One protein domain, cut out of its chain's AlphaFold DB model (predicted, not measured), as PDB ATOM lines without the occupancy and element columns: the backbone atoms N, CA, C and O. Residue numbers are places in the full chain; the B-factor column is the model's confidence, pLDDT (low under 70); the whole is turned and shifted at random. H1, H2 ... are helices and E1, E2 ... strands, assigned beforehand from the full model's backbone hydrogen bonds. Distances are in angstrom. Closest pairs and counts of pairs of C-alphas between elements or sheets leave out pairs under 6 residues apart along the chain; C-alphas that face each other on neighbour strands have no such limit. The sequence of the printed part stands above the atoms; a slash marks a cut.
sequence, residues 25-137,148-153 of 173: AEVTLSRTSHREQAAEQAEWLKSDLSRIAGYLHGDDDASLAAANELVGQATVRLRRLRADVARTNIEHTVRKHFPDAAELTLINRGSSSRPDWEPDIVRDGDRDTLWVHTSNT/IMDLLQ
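Overview. This is residues 25 to 137 and 148 to 153 of the 173 residues of an uncharacterized protein of Curtobacterium sp. MCBD17_040 (UniProt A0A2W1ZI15). A long helical hairpin of H1 and H2 makes the length of this rod, and a small antiparallel sheet of four strands sits at one end of it, packed with one face on residues 83 to 95 of H2. The tight turn between the two helices lies at the other end, far from the sheet, and a short helix, H3, comes after a cut in the chain. You have 119 printed residues with three named helices and four named strands, in the order E1 H1 H2 E2 E3 E4 H3; the sheet runs E1 - E2 - E3 - E4, and the class is mixed, helices and strands. The whole is loose, with a radius of gyration of the C-alphas of 18.3 A, and the C-alphas span 60 by 26 by 22 A.

Along the chain. Find C-alpha 25 at (29.418, 28.614, -31.178), where the printed part begins with strand E1, residues 25 to 28. Helix H1, residues 33 to 56, then runs 34.8 A from its first to its last C-alpha. Look next at C-alpha 61, at (-3.574, 7.766, -14.767): from there H2, the longest helix, residues 61 to 97, runs 54.3 A to C-alpha 97 at (25.015, 47.044, -38.988). Strand E2 follows at residues 101 to 108, 20.0 A long, and strand E3 at residues 117 to 124, 20.3 A long; E3 bends by 58 degrees at residue 120. Strand E4 is residues 129 to 132. After the cut you reach H3, residues 148 to 153, which ends at C-alpha 153 at (7.590, 38.709, -35.575).

Arrangement. Begin at the sheet with E1, an edge strand and the antiparallel neighbour of E2 at 159 degrees; look for N 25 and O 106, 2.8 A apart and within hydrogen-bond range. E2 and E3 form a hairpin, antiparallel at 155 degrees, with N 105 and O 121 at 2.8 A and N 118 and O 107 at 2.9 A. E3 and E4, the other edge strand, form a hairpin too, at 159 degrees, with N 122 and O 131 at 2.9 A. E2, E3 and E4 are a meander, each strand the antiparallel neighbour of the one before. H2 is on the sheet, and its height over the sheet is 8.0 A; H2 and the sheet are two layers, a helix on one face of a sheet. It lies over E2 and E3 and runs slantwise to the strands, at 48 degrees to E2 on the local plane. The closest C-alphas of H2 and E3 are those of Ala 86 and Trp 117, 6.7 A apart. H1 is not on the sheet. H1 and H2 form a helical hairpin: they touch, run opposite ways at a shallow tilt of 22 degrees, and come closest at the C-alphas of Ile 52 and Ala 67, 4.9 A apart. H3 only just touches H2, with 3 pairs of C-alphas within 8 A, made by residues 85 to 89 of H2 alone; the closest are those of Val 85 and Asp 150, 6.9 A apart. Their lines stand at a steep tilt of 61 degrees, the same way. H1 and H3 are only just apart, 8.0 A at the closest. In H1, H2 and H3 every O i to N i+4 pair is within hydrogen-bond range.

Size, cuts and confidence. The two C-alphas farthest apart are those of Asp 59, between H1 and H2, and Asp 128, just before E4, at 60.9 A. Residues 138 to 147 are not printed, and C-alphas 137 and 148 are 27.3 A apart across this cut, in the link from E4 to H3. Of the links that are printed whole, E2 to E3 is short and the others are tight. The mean pLDDT of the printed part is 81.8; you will find values under 70 at residues 31 to 33, 111 to 115, 135 to 137 and 148 to 153.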
ATOM      1  N   ALA A  25      30.103  29.299 -30.096       79.62
ATOM      2  CA  ALA A  25      29.418  28.614 -31.178       79.62
ATOM      3  C   ALA A  25      29.565  29.449 -32.447       79.62
ATOM      4  O   ALA A  25      29.251  30.635 -32.445       79.62
ATOM      5  N   GLU A  26      30.036  28.836 -33.522       82.56
ATOM      6  CA  GLU A  26      30.093  29.479 -34.829       82.56
ATOM      7  C   GLU A  26      28.774  29.254 -35.572       82.56
ATOM      8  O   GLU A  26      28.227  28.147 -35.573       82.56
ATOM      9  N   VAL A  27      28.250  30.322 -36.161       82.44
ATOM     10  CA  VAL A  27      26.987  30.363 -36.890       82.44
ATOM     11  C   VAL A  27      27.248  30.981 -38.256       82.44
ATOM     12  O   VAL A  27      27.750  32.099 -38.373       82.44
ATOM     13  N   THR A  28      26.900  30.248 -39.309       85.69
ATOM     14  CA  THR A  28      26.851  30.814 -40.655       85.69
ATOM     15  C   THR A  28      25.585  31.642 -40.765       85.69
ATOM     16  O   THR A  28      24.485  31.107 -40.636       85.69
ATOM     17  N   LEU A  29      25.738  32.936 -41.031       80.44
ATOM     18  CA  LEU A  29      24.606  33.822 -41.235       80.44
ATOM     19  C   LEU A  29      23.965  33.438 -42.567       80.44
ATOM     20  O   LEU A  29      24.469  33.781 -43.637       80.44
ATOM     21  N   SER A  30      22.829  32.756 -42.528       71.50
ATOM     22  CA  SER A  30      22.032  32.466 -43.718       71.50
ATOM     23  C   SER A  30      20.659  33.105 -43.546       71.50
ATOM     24  O   SER A  30      20.107  33.110 -42.452       71.50
ATOM     25  N   ARG A  31      20.105  33.702 -44.608       60.59
ATOM     26  CA  ARG A  31      18.834  34.444 -44.501       60.59
ATOM     27  C   ARG A  31      17.641  33.559 -44.110       60.59
ATOM     28  O   ARG A  31      16.650  34.089 -43.624       60.59
ATOM     29  N   THR A  32      17.731  32.246 -44.307       62.97
ATOM     30  CA  THR A  32      16.592  31.322 -44.198       62.97
ATOM     31  C   THR A  32      16.760  30.242 -43.128       62.97
ATOM     32  O   THR A  32      15.782  29.897 -42.470       62.97
ATOM     33  N   SER A  33      17.973  29.739 -42.863       66.12
ATOM     34  CA  SER A  33      18.131  28.485 -42.100       66.12
ATOM     35  C   SER A  33      17.638  28.543 -40.654       66.12
ATOM     36  O   SER A  33      17.001  27.598 -40.197       66.12
ATOM     37  N   HIS A  34      17.929  29.614 -39.912       70.94
ATOM     38  CA  HIS A  34      17.595  29.679 -38.483       70.94
ATOM     39  C   HIS A  34      16.160  30.136 -38.225       70.94
ATOM     40  O   HIS A  34      15.520  29.651 -37.291       70.94
ATOM     41  N   ARG A  35      15.623  30.980 -39.110       74.62
ATOM     42  CA  ARG A  35      14.227  31.414 -39.070       74.62
ATOM     43  C   ARG A  35      13.270  30.257 -39.355       74.62
ATOM     44  O   ARG A  35      12.340  30.038 -38.584       74.62
ATOM     45  N   GLU A  36      13.515  29.496 -40.422       78.38
ATOM     46  CA  GLU A  36      12.697  28.330 -40.786       78.38
ATOM     47  C   GLU A  36      12.726  27.264 -39.685       78.38
ATOM     48  O   GLU A  36      11.680  26.749 -39.288       78.38
ATOM     49  N   GLN A  37      13.910  26.999 -39.116       78.50
ATOM     50  CA  GLN A  37      14.055  26.098 -37.970       78.50
ATOM     51  C   GLN A  37      13.256  26.591 -36.757       78.50
ATOM     52  O   GLN A  37      12.549  25.800 -36.131       78.50
ATOM     53  N   ALA A  38      13.326  27.884 -36.426       79.88
ATOM     54  CA  ALA A  38      12.561  28.455 -35.320       79.88
ATOM     55  C   ALA A  38      11.043  28.343 -35.554       79.88
ATOM     56  O   ALA A  38      10.315  27.950 -34.641       79.88
ATOM     57  N   ALA A  39      10.568  28.612 -36.774       81.88
ATOM     58  CA  ALA A  39       9.159  28.464 -37.137       81.88
ATOM     59  C   ALA A  39       8.677  27.004 -37.012       81.88
ATOM     60  O   ALA A  39       7.647  26.740 -36.387       81.88
ATOM     61  N   GLU A  40       9.455  26.037 -37.508       84.56
ATOM     62  CA  GLU A  40       9.141  24.607 -37.382       84.56
ATOM     63  C   GLU A  40       9.083  24.162 -35.910       84.56
ATOM     64  O   GLU A  40       8.141  23.482 -35.487       84.56
ATOM     65  N   GLN A  41      10.054  24.585 -35.088       83.25
ATOM     66  CA  GLN A  41      10.045  24.288 -33.652       83.25
ATOM     67  C   GLN A  41       8.830  24.901 -32.939       83.25
ATOM     68  O   GLN A  41       8.298  24.280 -32.012       83.25
ATOM     69  N   ALA A  42       8.390  26.094 -33.346       84.81
ATOM     70  CA  ALA A  42       7.222  26.758 -32.776       84.81
ATOM     71  C   ALA A  42       5.924  25.989 -33.078       84.81
ATOM     72  O   ALA A  42       5.138  25.741 -32.159       84.81
ATOM     73  N   GLU A  43       5.735  25.529 -34.317       86.94
ATOM     74  CA  GLU A  43       4.568  24.719 -34.696       86.94
ATOM     75  C   GLU A  43       4.541  23.366 -33.974       86.94
ATOM     76  O   GLU A  43       3.502  22.938 -33.457       86.94
ATOM     77  N   TRP A  44       5.693  22.707 -33.833       86.38
ATOM     78  CA  TRP A  44       5.779  21.481 -33.038       86.38
ATOM     79  C   TRP A  44       5.454  21.713 -31.564       86.38
ATOM     80  O   TRP A  44       4.721  20.920 -30.974       86.38
ATOM     81  N   LEU A  45       5.944  22.806 -30.973       87.38
ATOM     82  CA  LEU A  45       5.632  23.150 -29.588       87.38
ATOM     83  C   LEU A  45       4.131  23.414 -29.398       87.38
ATOM     84  O   LEU A  45       3.547  22.954 -28.418       87.38
ATOM     85  N   LYS A  46       3.489  24.107 -30.342       87.31
ATOM     86  CA  LYS A  46       2.039  24.349 -30.337       87.31
ATOM     87  C   LYS A  46       1.242  23.043 -30.399       87.31
ATOM     88  O   LYS A  46       0.269  22.877 -29.657       87.31
ATOM     89  N   SER A  47       1.675  22.102 -31.237       89.19
ATOM     90  CA  SER A  47       1.088  20.760 -31.318       89.19
ATOM     91  C   SER A  47       1.253  19.989 -30.002       89.19
ATOM     92  O   SER A  47       0.269  19.474 -29.467       89.19
ATOM     93  N   ASP A  48       2.454  19.985 -29.417       88.31
ATOM     94  CA  ASP A  48       2.728  19.316 -28.137       88.31
ATOM     95  C   ASP A  48       1.862  19.892 -27.004       88.31
ATOM     96  O   ASP A  48       1.240  19.133 -26.260       88.31
ATOM     97  N   LEU A  49       1.741  21.222 -26.910       88.94
ATOM     98  CA  LEU A  49       0.880  21.886 -25.922       88.94
ATOM     99  C   LEU A  49      -0.600  21.525 -26.103       88.94
ATOM    100  O   LEU A  49      -1.299  21.287 -25.117       88.94
ATOM    101  N   SER A  50      -1.066  21.422 -27.348       90.06
ATOM    102  CA  SER A  50      -2.441  21.006 -27.655       90.06
ATOM    103  C   SER A  50      -2.702  19.555 -27.234       90.06
ATOM    104  O   SER A  50      -3.760  19.243 -26.687       90.06
ATOM    105  N   ARG A  51      -1.722  18.662 -27.426       88.88
ATOM    106  CA  ARG A  51      -1.809  17.254 -26.998       88.88
ATOM    107  C   ARG A  51      -1.768  17.118 -25.480       88.88
ATOM    108  O   ARG A  51      -2.568  16.366 -24.935       88.88
ATOM    109  N   ILE A  52      -0.896  17.868 -24.802       89.38
ATOM    110  CA  ILE A  52      -0.853  17.933 -23.332       89.38
ATOM    111  C   ILE A  52      -2.213  18.371 -22.796       89.38
ATOM    112  O   ILE A  52      -2.750  17.710 -21.912       89.38
ATOM    113  N   ALA A  53      -2.799  19.432 -23.361       88.88
ATOM    114  CA  ALA A  53      -4.135  19.869 -22.981       88.88
ATOM    115  C   ALA A  53      -5.156  18.734 -23.156       88.88
ATOM    116  O   ALA A  53      -5.890  18.451 -22.218       88.88
ATOM    117  N   GLY A  54      -5.149  18.029 -24.293       87.50
ATOM    118  CA  GLY A  54      -6.024  16.875 -24.527       87.50
ATOM    119  C   GLY A  54      -5.868  15.758 -23.488       87.50
ATOM    120  O   GLY A  54      -6.867  15.278 -22.960       87.50
ATOM    121  N   TYR A  55      -4.636  15.386 -23.135       89.31
ATOM    122  CA  TYR A  55      -4.380  14.365 -22.113       89.31
ATOM    123  C   TYR A  55      -4.785  14.807 -20.706       89.31
ATOM    124  O   TYR A  55      -5.284  13.994 -19.943       89.31
ATOM    125  N   LEU A  56      -4.644  16.090 -20.367       87.06
ATOM    126  CA  LEU A  56      -5.096  16.613 -19.072       87.06
ATOM    127  C   LEU A  56      -6.626  16.598 -18.909       87.06
ATOM    128  O   LEU A  56      -7.108  16.738 -17.791       87.06
ATOM    129  N   HIS A  57      -7.387  16.433 -19.998       86.38
ATOM    130  CA  HIS A  57      -8.837  16.206 -19.935       86.38
ATOM    131  C   HIS A  57      -9.199  14.720 -19.772       86.38
ATOM    132  O   HIS A  57     -10.347  14.408 -19.458       86.38
ATOM    133  N   GLY A  58      -8.251  13.805 -20.003       77.38
ATOM    134  CA  GLY A  58      -8.406  12.389 -19.693       77.38
ATOM    135  C   GLY A  58      -8.190  12.185 -18.200       77.38
ATOM    136  O   GLY A  58      -7.068  12.286 -17.718       77.38
ATOM    137  N   ASP A  59      -9.264  11.933 -17.458       79.50
ATOM    138  CA  ASP A  59      -9.262  11.813 -15.991       79.50
ATOM    139  C   ASP A  59      -8.711  10.446 -15.513       79.50
ATOM    140  O   ASP A  59      -9.211   9.837 -14.567       79.50
ATOM    141  N   ASP A  60      -7.715   9.911 -16.226       92.50
ATOM    142  CA  ASP A  60      -7.109   8.602 -15.994       92.50
ATOM    143  C   ASP A  60      -5.578   8.685 -15.872       92.50
ATOM    144  O   ASP A  60      -4.910   9.522 -16.486       92.50
ATOM    145  N   ASP A  61      -5.007   7.777 -15.079       90.50
ATOM    146  CA  ASP A  61      -3.574   7.766 -14.767       90.50
ATOM    147  C   ASP A  61      -2.682   7.594 -16.010       90.50
ATOM    148  O   ASP A  61      -1.550   8.086 -16.034       90.50
ATOM    149  N   ALA A  62      -3.168   6.915 -17.057       90.50
ATOM    150  CA  ALA A  62      -2.399   6.728 -18.285       90.50
ATOM    151  C   ALA A  62      -2.332   8.030 -19.099       90.50
ATOM    152  O   ALA A  62      -1.262   8.383 -19.605       90.50
ATOM    153  N   SER A  63      -3.434   8.777 -19.163       86.88
ATOM    154  CA  SER A  63      -3.476  10.115 -19.755       86.88
ATOM    155  C   SER A  63      -2.576  11.097 -18.999       86.88
ATOM    156  O   SER A  63      -1.779  11.801 -19.624       86.88
ATOM    157  N   LEU A  64      -2.589  11.085 -17.662       87.75
ATOM    158  CA  LEU A  64      -1.684  11.918 -16.855       87.75
ATOM    159  C   LEU A  64      -0.203  11.568 -17.074       87.75
ATOM    160  O   LEU A  64       0.635  12.469 -17.190       87.75
ATOM    161  N   ALA A  65       0.134  10.280 -17.182       89.88
ATOM    162  CA  ALA A  65       1.496   9.846 -17.488       89.88
ATOM    163  C   ALA A  65       1.955  10.323 -18.880       89.88
ATOM    164  O   ALA A  65       3.062  10.854 -19.011       89.88
ATOM    165  N   ALA A  66       1.090  10.208 -19.896       89.56
ATOM    166  CA  ALA A  66       1.365  10.686 -21.251       89.56
ATOM    167  C   ALA A  66       1.531  12.217 -21.308       89.56
ATOM    168  O   ALA A  66       2.446  12.720 -21.969       89.56
ATOM    169  N   ALA A  67       0.699  12.965 -20.573       88.50
ATOM    170  CA  ALA A  67       0.833  14.413 -20.440       88.50
ATOM    171  C   ALA A  67       2.193  14.797 -19.837       88.50
ATOM    172  O   ALA A  67       2.872  15.680 -20.359       88.50
ATOM    173  N   ASN A  68       2.619  14.117 -18.768       87.25
ATOM    174  CA  ASN A  68       3.883  14.409 -18.096       87.25
ATOM    175  C   ASN A  68       5.106  14.148 -18.996       87.25
ATOM    176  O   ASN A  68       6.039  14.954 -19.025       87.25
ATOM    177  N   GLU A  69       5.097  13.059 -19.769       90.69
ATOM    178  CA  GLU A  69       6.161  12.788 -20.742       90.69
ATOM    179  C   GLU A  69       6.236  13.892 -21.808       90.69
ATOM    180  O   GLU A  69       7.315  14.436 -22.074       90.69
ATOM    181  N   LEU A  70       5.087  14.283 -22.367       90.19
ATOM    182  CA  LEU A  70       5.023  15.352 -23.363       90.19
ATOM    183  C   LEU A  70       5.446  16.710 -22.800       90.19
ATOM    184  O   LEU A  70       6.126  17.456 -23.500       90.19
ATOM    185  N   VAL A  71       5.134  17.030 -21.540       88.44
ATOM    186  CA  VAL A  71       5.631  18.253 -20.877       88.44
ATOM    187  C   VAL A  71       7.162  18.271 -20.839       88.44
ATOM    188  O   VAL A  71       7.782  19.313 -21.091       88.44
ATOM    189  N   GLY A  72       7.794  17.125 -20.573       86.69
ATOM    190  CA  GLY A  72       9.249  16.983 -20.628       86.69
ATOM    191  C   GLY A  72       9.809  17.288 -22.020       86.69
ATOM    192  O   GLY A  72      10.744  18.086 -22.155       86.69
ATOM    193  N   GLN A  73       9.201  16.717 -23.063       87.44
ATOM    194  CA  GLN A  73       9.597  16.943 -24.459       87.44
ATOM    195  C   GLN A  73       9.379  18.405 -24.889       87.44
ATOM    196  O   GLN A  73      10.303  19.036 -25.414       87.44
ATOM    197  N   ALA A  74       8.216  18.980 -24.574       87.00
ATOM    198  CA  ALA A  74       7.872  20.374 -24.847       87.00
ATOM    199  C   ALA A  74       8.846  21.346 -24.163       87.00
ATOM    200  O   ALA A  74       9.276  22.331 -24.762       87.00
ATOM    201  N   THR A  75       9.284  21.042 -22.936       85.62
ATOM    202  CA  THR A  75      10.287  21.849 -22.221       85.62
ATOM    203  C   THR A  75      11.634  21.858 -22.946       85.62
ATOM    204  O   THR A  75      12.286  22.903 -23.036       85.62
ATOM    205  N   VAL A  76      12.074  20.713 -23.477       83.44
ATOM    206  CA  VAL A  76      13.318  20.624 -24.259       83.44
ATOM    207  C   VAL A  76      13.188  21.393 -25.574       83.44
ATOM    208  O   VAL A  76      14.096  22.157 -25.910       83.44
ATOM    209  N   ARG A  77      12.063  21.254 -26.287       84.19
ATOM    210  CA  ARG A  77      11.792  22.012 -27.521       84.19
ATOM    211  C   ARG A  77      11.752  23.516 -27.272       84.19
ATOM    212  O   ARG A  77      12.418  24.251 -27.987       84.19
ATOM    213  N   LEU A  78      11.085  23.976 -26.211       83.38
ATOM    214  CA  LEU A  78      11.040  25.394 -25.843       83.38
ATOM    215  C   LEU A  78      12.442  25.976 -25.602       83.38
ATOM    216  O   LEU A  78      12.711  27.116 -25.972       83.38
ATOM    217  N   ARG A  79      13.359  25.207 -24.997       80.81
ATOM    218  CA  ARG A  79      14.756  25.643 -24.828       80.81
ATOM    219  C   ARG A  79      15.487  25.781 -26.164       80.81
ATOM    220  O   ARG A  79      16.265  26.718 -26.306       80.81
ATOM    221  N   ARG A  80      15.243  24.872 -27.114       81.44
ATOM    222  CA  ARG A  80      15.811  24.950 -28.471       81.44
ATOM    223  C   ARG A  80      15.247  26.145 -29.230       81.44
ATOM    224  O   ARG A  80      16.023  26.992 -29.643       81.44
ATOM    225  N   LEU A  81      13.922  26.286 -29.250       82.44
ATOM    226  CA  LEU A  81      13.227  27.417 -29.857       82.44
ATOM    227  C   LEU A  81      13.753  28.758 -29.332       82.44
ATOM    228  O   LEU A  81      14.066  29.643 -30.112       82.44
ATOM    229  N   ARG A  82      13.939  28.895 -28.012       78.88
ATOM    230  CA  ARG A  82      14.553  30.096 -27.420       78.88
ATOM    231  C   ARG A  82      15.947  30.389 -27.964       78.88
ATOM    232  O   ARG A  82      16.263  31.548 -28.201       78.88
ATOM    233  N   ALA A  83      16.778  29.360 -28.119       77.25
ATOM    234  CA  ALA A  83      18.118  29.525 -28.661       77.25
ATOM    235  C   ALA A  83      18.077  29.924 -30.143       77.25
ATOM    236  O   ALA A  83      18.813  30.822 -30.532       77.25
ATOM    237  N   ASP A  84      17.204  29.313 -30.944       80.25
ATOM    238  CA  ASP A  84      17.102  29.597 -32.380       80.25
ATOM    239  C   ASP A  84      16.493  30.982 -32.654       80.25
ATOM    240  O   ASP A  84      16.979  31.711 -33.517       80.25
ATOM    241  N   VAL A  85      15.514  31.404 -31.847       80.81
ATOM    242  CA  VAL A  85      14.974  32.775 -31.859       80.81
ATOM    243  C   VAL A  85      16.049  33.791 -31.466       80.81
ATOM    244  O   VAL A  85      16.223  34.790 -32.158       80.81
ATOM    245  N   ALA A  86      16.808  33.530 -30.393       78.94
ATOM    246  CA  ALA A  86      17.903  34.411 -29.979       78.94
ATOM    247  C   ALA A  86      18.954  34.561 -31.086       78.94
ATOM    248  O   ALA A  86      19.347  35.680 -31.399       78.94
ATOM    249  N   ARG A  87      19.359  33.450 -31.719       80.75
ATOM    250  CA  ARG A  87      20.263  33.483 -32.875       80.75
ATOM    251  C   ARG A  87      19.678  34.346 -33.980       80.75
ATOM    252  O   ARG A  87      20.297  35.339 -34.324       80.75
ATOM    253  N   THR A  88      18.462  34.051 -34.433       81.56
ATOM    254  CA  THR A  88      17.791  34.796 -35.514       81.56
ATOM    255  C   THR A  88      17.753  36.306 -35.247       81.56
ATOM    256  O   THR A  88      18.071  37.092 -36.138       81.56
ATOM    257  N   ASN A  89      17.438  36.730 -34.019       81.44
ATOM    258  CA  ASN A  89      17.424  38.149 -33.656       81.44
ATOM    259  C   ASN A  89      18.826  38.790 -33.693       81.44
ATOM    260  O   ASN A  89      18.999  39.895 -34.216       81.44
ATOM    261  N   ILE A  90      19.843  38.091 -33.173       83.50
ATOM    262  CA  ILE A  90      21.233  38.565 -33.236       83.50
ATOM    263  C   ILE A  90      21.686  38.652 -34.695       83.50
ATOM    264  O   ILE A  90      22.266  39.661 -35.081       83.50
ATOM    265  N   GLU A  91      21.385  37.651 -35.525       85.19
ATOM    266  CA  GLU A  91      21.715  37.665 -36.953       85.19
ATOM    267  C   GLU A  91      21.083  38.861 -37.670       85.19
ATOM    268  O   GLU A  91      21.770  39.576 -38.401       85.19
ATOM    269  N   HIS A  92      19.793  39.116 -37.431       82.81
ATOM    270  CA  HIS A  92      19.084  40.267 -37.991       82.81
ATOM    271  C   HIS A  92      19.730  41.588 -37.574       82.81
ATOM    272  O   HIS A  92      19.994  42.453 -38.409       82.81
ATOM    273  N   THR A  93      20.039  41.731 -36.286       83.25
ATOM    274  CA  THR A  93      20.683  42.932 -35.739       83.25
ATOM    275  C   THR A  93      22.080  43.126 -36.326       83.25
ATOM    276  O   THR A  93      22.399  44.210 -36.811       83.25
ATOM    277  N   VAL A  94      22.890  42.065 -36.387       85.75
ATOM    278  CA  VAL A  94      24.221  42.089 -37.009       85.75
ATOM    279  C   VAL A  94      24.123  42.511 -38.471       85.75
ATOM    280  O   VAL A  94      24.878  43.383 -38.887       85.75
ATOM    281  N   ARG A  95      23.165  41.985 -39.242       86.06
ATOM    282  CA  ARG A  95      22.987  42.348 -40.658       86.06
ATOM    283  C   ARG A  95      22.531  43.789 -40.882       86.06
ATOM    284  O   ARG A  95      22.853  44.353 -41.924       86.06
ATOM    285  N   LYS A  96      21.828  44.405 -39.927       85.00
ATOM    286  CA  LYS A  96      21.503  45.842 -39.996       85.00
ATOM    287  C   LYS A  96      22.756  46.717 -39.923       85.00
ATOM    288  O   LYS A  96      22.800  47.755 -40.576       85.00
ATOM    289  N   HIS A  97      23.761  46.301 -39.152       84.88
ATOM    290  CA  HIS A  97      25.015  47.044 -38.988       84.88
ATOM    291  C   HIS A  97      26.104  46.629 -39.984       84.88
ATOM    292  O   HIS A  97      26.886  47.468 -40.425       84.88
ATOM    293  N   PHE A  98      26.129  45.352 -40.359       88.00
ATOM    294  CA  PHE A  98      27.103  44.732 -41.251       88.00
ATOM    295  C   PHE A  98      26.363  43.956 -42.354       88.00
ATOM    296  O   PHE A  98      26.226  42.732 -42.262       88.00
ATOM    297  N   PRO A  99      25.856  44.640 -43.399       88.06
ATOM    298  CA  PRO A  99      25.069  44.000 -44.458       88.06
ATOM    299  C   PRO A  99      25.803  42.852 -45.164       88.06
ATOM    300  O   PRO A  99      25.173  41.861 -45.539       88.06
ATOM    301  N   ASP A 100      27.130  42.964 -45.264       87.81
ATOM    302  CA  ASP A 100      28.018  41.996 -45.915       87.81
ATOM    303  C   ASP A 100      28.506  40.877 -44.973       87.81
ATOM    304  O   ASP A 100      29.311  40.031 -45.366       87.81
ATOM    305  N   ALA A 101      28.025  40.836 -43.723       89.38
ATOM    306  CA  ALA A 101      28.382  39.777 -42.787       89.38
ATOM    307  C   ALA A 101      27.905  38.400 -43.286       89.38
ATOM    308  O   ALA A 101      26.738  38.210 -43.662       89.38
ATOM    309  N   ALA A 102      28.809  37.423 -43.234       90.06
ATOM    310  CA  ALA A 102      28.576  36.043 -43.653       90.06
ATOM    311  C   ALA A 102      28.750  35.039 -42.503       90.06
ATOM    312  O   ALA A 102      28.038  34.035 -42.448       90.06
ATOM    313  N   GLU A 103      29.645  35.317 -41.555       90.88
ATOM    314  CA  GLU A 103      29.908  34.448 -40.407       90.88
ATOM    315  C   GLU A 103      29.761  35.229 -39.095       90.88
ATOM    316  O   GLU A 103      30.167  36.389 -38.977       90.88
ATOM    317  N   LEU A 104      29.195  34.564 -38.090       89.62
ATOM    318  CA  LEU A 104      29.011  35.093 -36.747       89.62
ATOM    319  C   LEU A 104      29.454  34.057 -35.716       89.62
ATOM    320  O   LEU A 104      28.943  32.945 -35.654       89.62
ATOM    321  N   THR A 105      30.389  34.432 -34.854       90.19
ATOM    322  CA  THR A 105      30.703  33.673 -33.643       90.19
ATOM    323  C   THR A 105      29.866  34.216 -32.496       90.19
ATOM    324  O   THR A 105      29.868  35.418 -32.244       90.19
ATOM    325  N   LEU A 106      29.167  33.331 -31.797       86.69
ATOM    326  CA  LEU A 106      28.356  33.634 -30.629       86.69
ATOM    327  C   LEU A 106      29.015  33.097 -29.364       86.69
ATOM    328  O   LEU A 106      29.507  31.966 -29.325       86.69
ATOM    329  N   ILE A 107      28.914  33.865 -28.290       83.94
ATOM    330  CA  ILE A 107      29.230  33.414 -26.940       83.94
ATOM    331  C   ILE A 107      27.948  33.334 -26.124       83.94
ATOM    332  O   ILE A 107      27.054  34.167 -26.235       83.94
ATOM    333  N   ASN A 108      27.847  32.310 -25.285       78.50
ATOM    334  CA  ASN A 108      26.788  32.246 -24.289       78.50
ATOM    335  C   ASN A 108      27.309  32.909 -23.010       78.50
ATOM    336  O   ASN A 108      28.308  32.458 -22.457       78.50
ATOM    337  N   ARG A 109      26.658  33.955 -22.513       77.00
ATOM    338  CA  ARG A 109      26.892  34.576 -21.202       77.00
ATOM    339  C   ARG A 109      25.957  34.061 -20.103       77.00
ATOM    340  O   ARG A 109      26.177  34.331 -18.915       77.00
ATOM    341  N   GLY A 110      25.005  33.215 -20.470       71.31
ATOM    342  CA  GLY A 110      23.977  32.649 -19.609       71.31
ATOM    343  C   GLY A 110      24.286  31.232 -19.125       71.31
ATOM    344  O   GLY A 110      25.369  30.676 -19.319       71.31
ATOM    345  N   SER A 111      23.343  30.626 -18.416       68.69
ATOM    346  CA  SER A 111      23.451  29.227 -17.988       68.69
ATOM    347  C   SER A 111      22.854  28.286 -19.039       68.69
ATOM    348  O   SER A 111      22.150  28.706 -19.952       68.69
ATOM    349  N   SER A 112      23.054  26.978 -18.880       64.19
ATOM    350  CA  SER A 112      22.364  25.979 -19.711       64.19
ATOM    351  C   SER A 112      20.832  26.028 -19.580       64.19
ATOM    352  O   SER A 112      20.126  25.585 -20.482       64.19
ATOM    353  N   SER A 113      20.303  26.558 -18.470       57.22
ATOM    354  CA  SER A 113      18.863  26.706 -18.222       57.22
ATOM    355  C   SER A 113      18.298  28.068 -18.636       57.22
ATOM    356  O   SER A 113      17.087  28.188 -18.832       57.22
ATOM    357  N   ARG A 114      19.157  29.082 -18.767       63.44
ATOM    358  CA  ARG A 114      18.844  30.438 -19.227       63.44
ATOM    359  C   ARG A 114      20.005  30.920 -20.102       63.44
ATOM    360  O   ARG A 114      20.872  31.625 -19.583       63.44
ATOM    361  N   PRO A 115      20.086  30.455 -21.362       66.62
ATOM    362  CA  PRO A 115      21.129  30.907 -22.267       66.62
ATOM    363  C   PRO A 115      20.957  32.404 -22.527       66.62
ATOM    364  O   PRO A 115      19.831  32.886 -22.608       66.62
ATOM    365  N   ASP A 116      22.077  33.099 -22.637       74.94
ATOM    366  CA  ASP A 116      22.147  34.535 -22.902       74.94
ATOM    367  C   ASP A 116      23.179  34.697 -24.009       74.94
ATOM    368  O   ASP A 116      24.374  34.577 -23.760       74.94
ATOM    369  N   TRP A 117      22.723  34.725 -25.256       79.56
ATOM    370  CA  TRP A 117      23.615  34.697 -26.411       79.56
ATOM    371  C   TRP A 117      23.995  36.117 -26.804       79.56
ATOM    372  O   TRP A 117      23.139  36.991 -26.871       79.56
ATOM    373  N   GLU A 118      25.270  36.316 -27.111       82.75
ATOM    374  CA  GLU A 118      25.809  37.584 -27.588       82.75
ATOM    375  C   GLU A 118      26.767  37.329 -28.759       82.75
ATOM    376  O   GLU A 118      27.429  36.282 -28.794       82.75
ATOM    377  N   PRO A 119      26.870  38.262 -29.719       85.69
ATOM    378  CA  PRO A 119      27.876  38.192 -30.764       85.69
ATOM    379  C   PRO A 119      29.273  38.435 -30.180       85.69
ATOM    380  O   PRO A 119      29.477  39.334 -29.370       85.69
ATOM    381  N   ASP A 120      30.246  37.644 -30.622       87.50
ATOM    382  CA  ASP A 120      31.655  37.752 -30.232       87.50
ATOM    383  C   ASP A 120      32.521  38.256 -31.389       87.50
ATOM    384  O   ASP A 120      33.288  39.204 -31.238       87.50
ATOM    385  N   ILE A 121      32.371  37.649 -32.570       89.62
ATOM    386  CA  ILE A 121      33.128  38.006 -33.775       89.62
ATOM    387  C   ILE A 121      32.194  37.973 -34.981       89.62
ATOM    388  O   ILE A 121      31.470  36.995 -35.163       89.62
ATOM    389  N   VAL A 122      32.250  39.002 -35.823       90.44
ATOM    390  CA  VAL A 122      31.534  39.071 -37.106       90.44
ATOM    391  C   VAL A 122      32.555  39.116 -38.239       90.44
ATOM    392  O   VAL A 122      33.506  39.903 -38.180       90.44
ATOM    393  N   ARG A 123      32.355  38.291 -39.272       92.44
ATOM    394  CA  ARG A 123      33.200  38.262 -40.474       92.44
ATOM    395  C   ARG A 123      32.382  38.376 -41.752       92.44
ATOM    396  O   ARG A 123      31.206  37.999 -41.783       92.44
ATOM    397  N   ASP A 124      33.017  38.887 -42.797       92.69
ATOM    398  CA  ASP A 124      32.473  38.873 -44.154       92.69
ATOM    399  C   ASP A 124      32.692  37.517 -44.855       92.69
ATOM    400  O   ASP A 124      33.160  36.547 -44.253       92.69
ATOM    401  N   GLY A 125      32.313  37.439 -46.134       89.25
ATOM    402  CA  GLY A 125      32.462  36.234 -46.956       89.25
ATOM    403  C   GLY A 125      33.910  35.840 -47.269       89.25
ATOM    404  O   GLY A 125      34.156  34.670 -47.568       89.25
ATOM    405  N   ASP A 126      34.858  36.771 -47.152       92.19
ATOM    406  CA  ASP A 126      36.293  36.534 -47.346       92.19
ATOM    407  C   ASP A 126      37.005  36.167 -46.027       92.19
ATOM    408  O   ASP A 126      38.197  35.848 -46.019       92.19
ATOM    409  N   ARG A 127      36.244  36.109 -44.922       87.12
ATOM    410  CA  ARG A 127      36.681  35.868 -43.535       87.12
ATOM    411  C   ARG A 127      37.469  37.013 -42.913       87.12
ATOM    412  O   ARG A 127      38.100  36.819 -41.863       87.12
ATOM    413  N   ASP A 128      37.385  38.206 -43.485       92.31
ATOM    414  CA  ASP A 128      37.913  39.397 -42.844       92.31
ATOM    415  C   ASP A 128      37.023  39.786 -41.659       92.31
ATOM    416  O   ASP A 128      35.799  39.646 -41.661       92.31
ATOM    417  N   THR A 129      37.664  40.220 -40.572       92.00
ATOM    418  CA  THR A 129      36.959  40.552 -39.330       92.00
ATOM    419  C   THR A 129      36.360  41.945 -39.434       92.00
ATOM    420  O   THR A 129      37.084  42.939 -39.403       92.00
ATOM    421  N   LEU A 130      35.032  42.009 -39.495       88.50
ATOM    422  CA  LEU A 130      34.278  43.262 -39.514       88.50
ATOM    423  C   LEU A 130      34.158  43.856 -38.109       88.50
ATOM    424  O   LEU A 130      34.190  45.074 -37.932       88.50
ATOM    425  N   TRP A 131      34.018  42.990 -37.099       91.00
ATOM    426  CA  TRP A 131      33.791  43.412 -35.722       91.00
ATOM    427  C   TRP A 131      34.174  42.341 -34.697       91.00
ATOM    428  O   TRP A 131      34.067  41.141 -34.958       91.00
ATOM    429  N   VAL A 132      34.587  42.796 -33.509       86.81
ATOM    430  CA  VAL A 132      34.859  41.968 -32.324       86.81
ATOM    431  C   VAL A 132      34.217  42.619 -31.099       86.81
ATOM    432  O   VAL A 132      34.303  43.840 -30.928       86.81
ATOM    433  N   HIS A 133      33.641  41.806 -30.216       79.12
ATOM    434  CA  HIS A 133      32.920  42.218 -29.008       79.12
ATOM    435  C   HIS A 133      33.717  43.134 -28.072       79.12
ATOM    436  O   HIS A 133      33.147  43.931 -27.334       79.12
ATOM    437  N   THR A 134      35.048  43.079 -28.077       72.69
ATOM    438  CA  THR A 134      35.876  43.999 -27.278       72.69
ATOM    439  C   THR A 134      35.823  45.455 -27.753       72.69
ATOM    440  O   THR A 134      36.390  46.326 -27.092       72.69
ATOM    441  N   SER A 135      35.162  45.744 -28.876       63.72
ATOM    442  CA  SER A 135      34.927  47.108 -29.338       63.72
ATOM    443  C   SER A 135      33.666  47.710 -28.699       63.72
ATOM    444  O   SER A 135      32.610  47.090 -28.644       63.72
ATOM    445  N   ASN A 136      33.767  48.955 -28.227       58.66
ATOM    446  CA  ASN A 136      32.692  49.654 -27.503       58.66
ATOM    447  C   ASN A 136      31.478  50.048 -28.369       58.66
ATOM    448  O   ASN A 136      30.586  50.734 -27.880       58.66
ATOM    449  N   THR A 137      31.441  49.673 -29.647       59.91
ATOM    450  CA  THR A 137      30.477  50.196 -30.625       59.91
ATOM    451  C   THR A 137      29.025  49.782 -30.337       59.91
ATOM    452  O   THR A 137      28.121  50.461 -30.805       59.91
ATOM    453  N   ILE A 148       8.514  36.318 -26.566       60.59
ATOM    454  CA  ILE A 148       7.109  36.564 -26.917       60.59
ATOM    455  C   ILE A 148       7.007  37.507 -28.121       60.59
ATOM    456  O   ILE A 148       6.267  37.212 -29.052       60.59
ATOM    457  N   MET A 149       7.753  38.612 -28.117       62.56
ATOM    458  CA  MET A 149       7.737  39.585 -29.215       62.56
ATOM    459  C   MET A 149       8.393  39.012 -30.473       62.56
ATOM    460  O   MET A 149       7.884  39.205 -31.570       62.56
ATOM    461  N   ASP A 150       9.469  38.247 -30.308       64.81
ATOM    462  CA  ASP A 150      10.215  37.691 -31.436       64.81
ATOM    463  C   ASP A 150       9.457  36.528 -32.100       64.81
ATOM    464  O   ASP A 150       9.503  36.373 -33.318       64.81
ATOM    465  N   LEU A 151       8.693  35.737 -31.332       62.50
ATOM    466  CA  LEU A 151       7.792  34.724 -31.895       62.50
ATOM    467  C   LEU A 151       6.625  35.344 -32.677       62.50
ATOM    468  O   LEU A 151       6.195  34.747 -33.659       62.50
ATOM    469  N   LEU A 152       6.118  36.511 -32.260       63.62
ATOM    470  CA  LEU A 152       5.100  37.240 -33.029       63.62
ATOM    471  C   LEU A 152       5.679  37.716 -34.370       63.62
ATOM    472  O   LEU A 152       5.080  37.484 -35.413       63.62
ATOM    473  N   GLN A 153       6.900  38.257 -34.360       62.09
ATOM    474  CA  GLN A 153       7.590  38.709 -35.575       62.09
ATOM    475  C   GLN A 153       7.948  37.571 -36.541       62.09
ATOM    476  O   GLN A 153       7.955  37.776 -37.752       62.09
TER     477      GLN A 153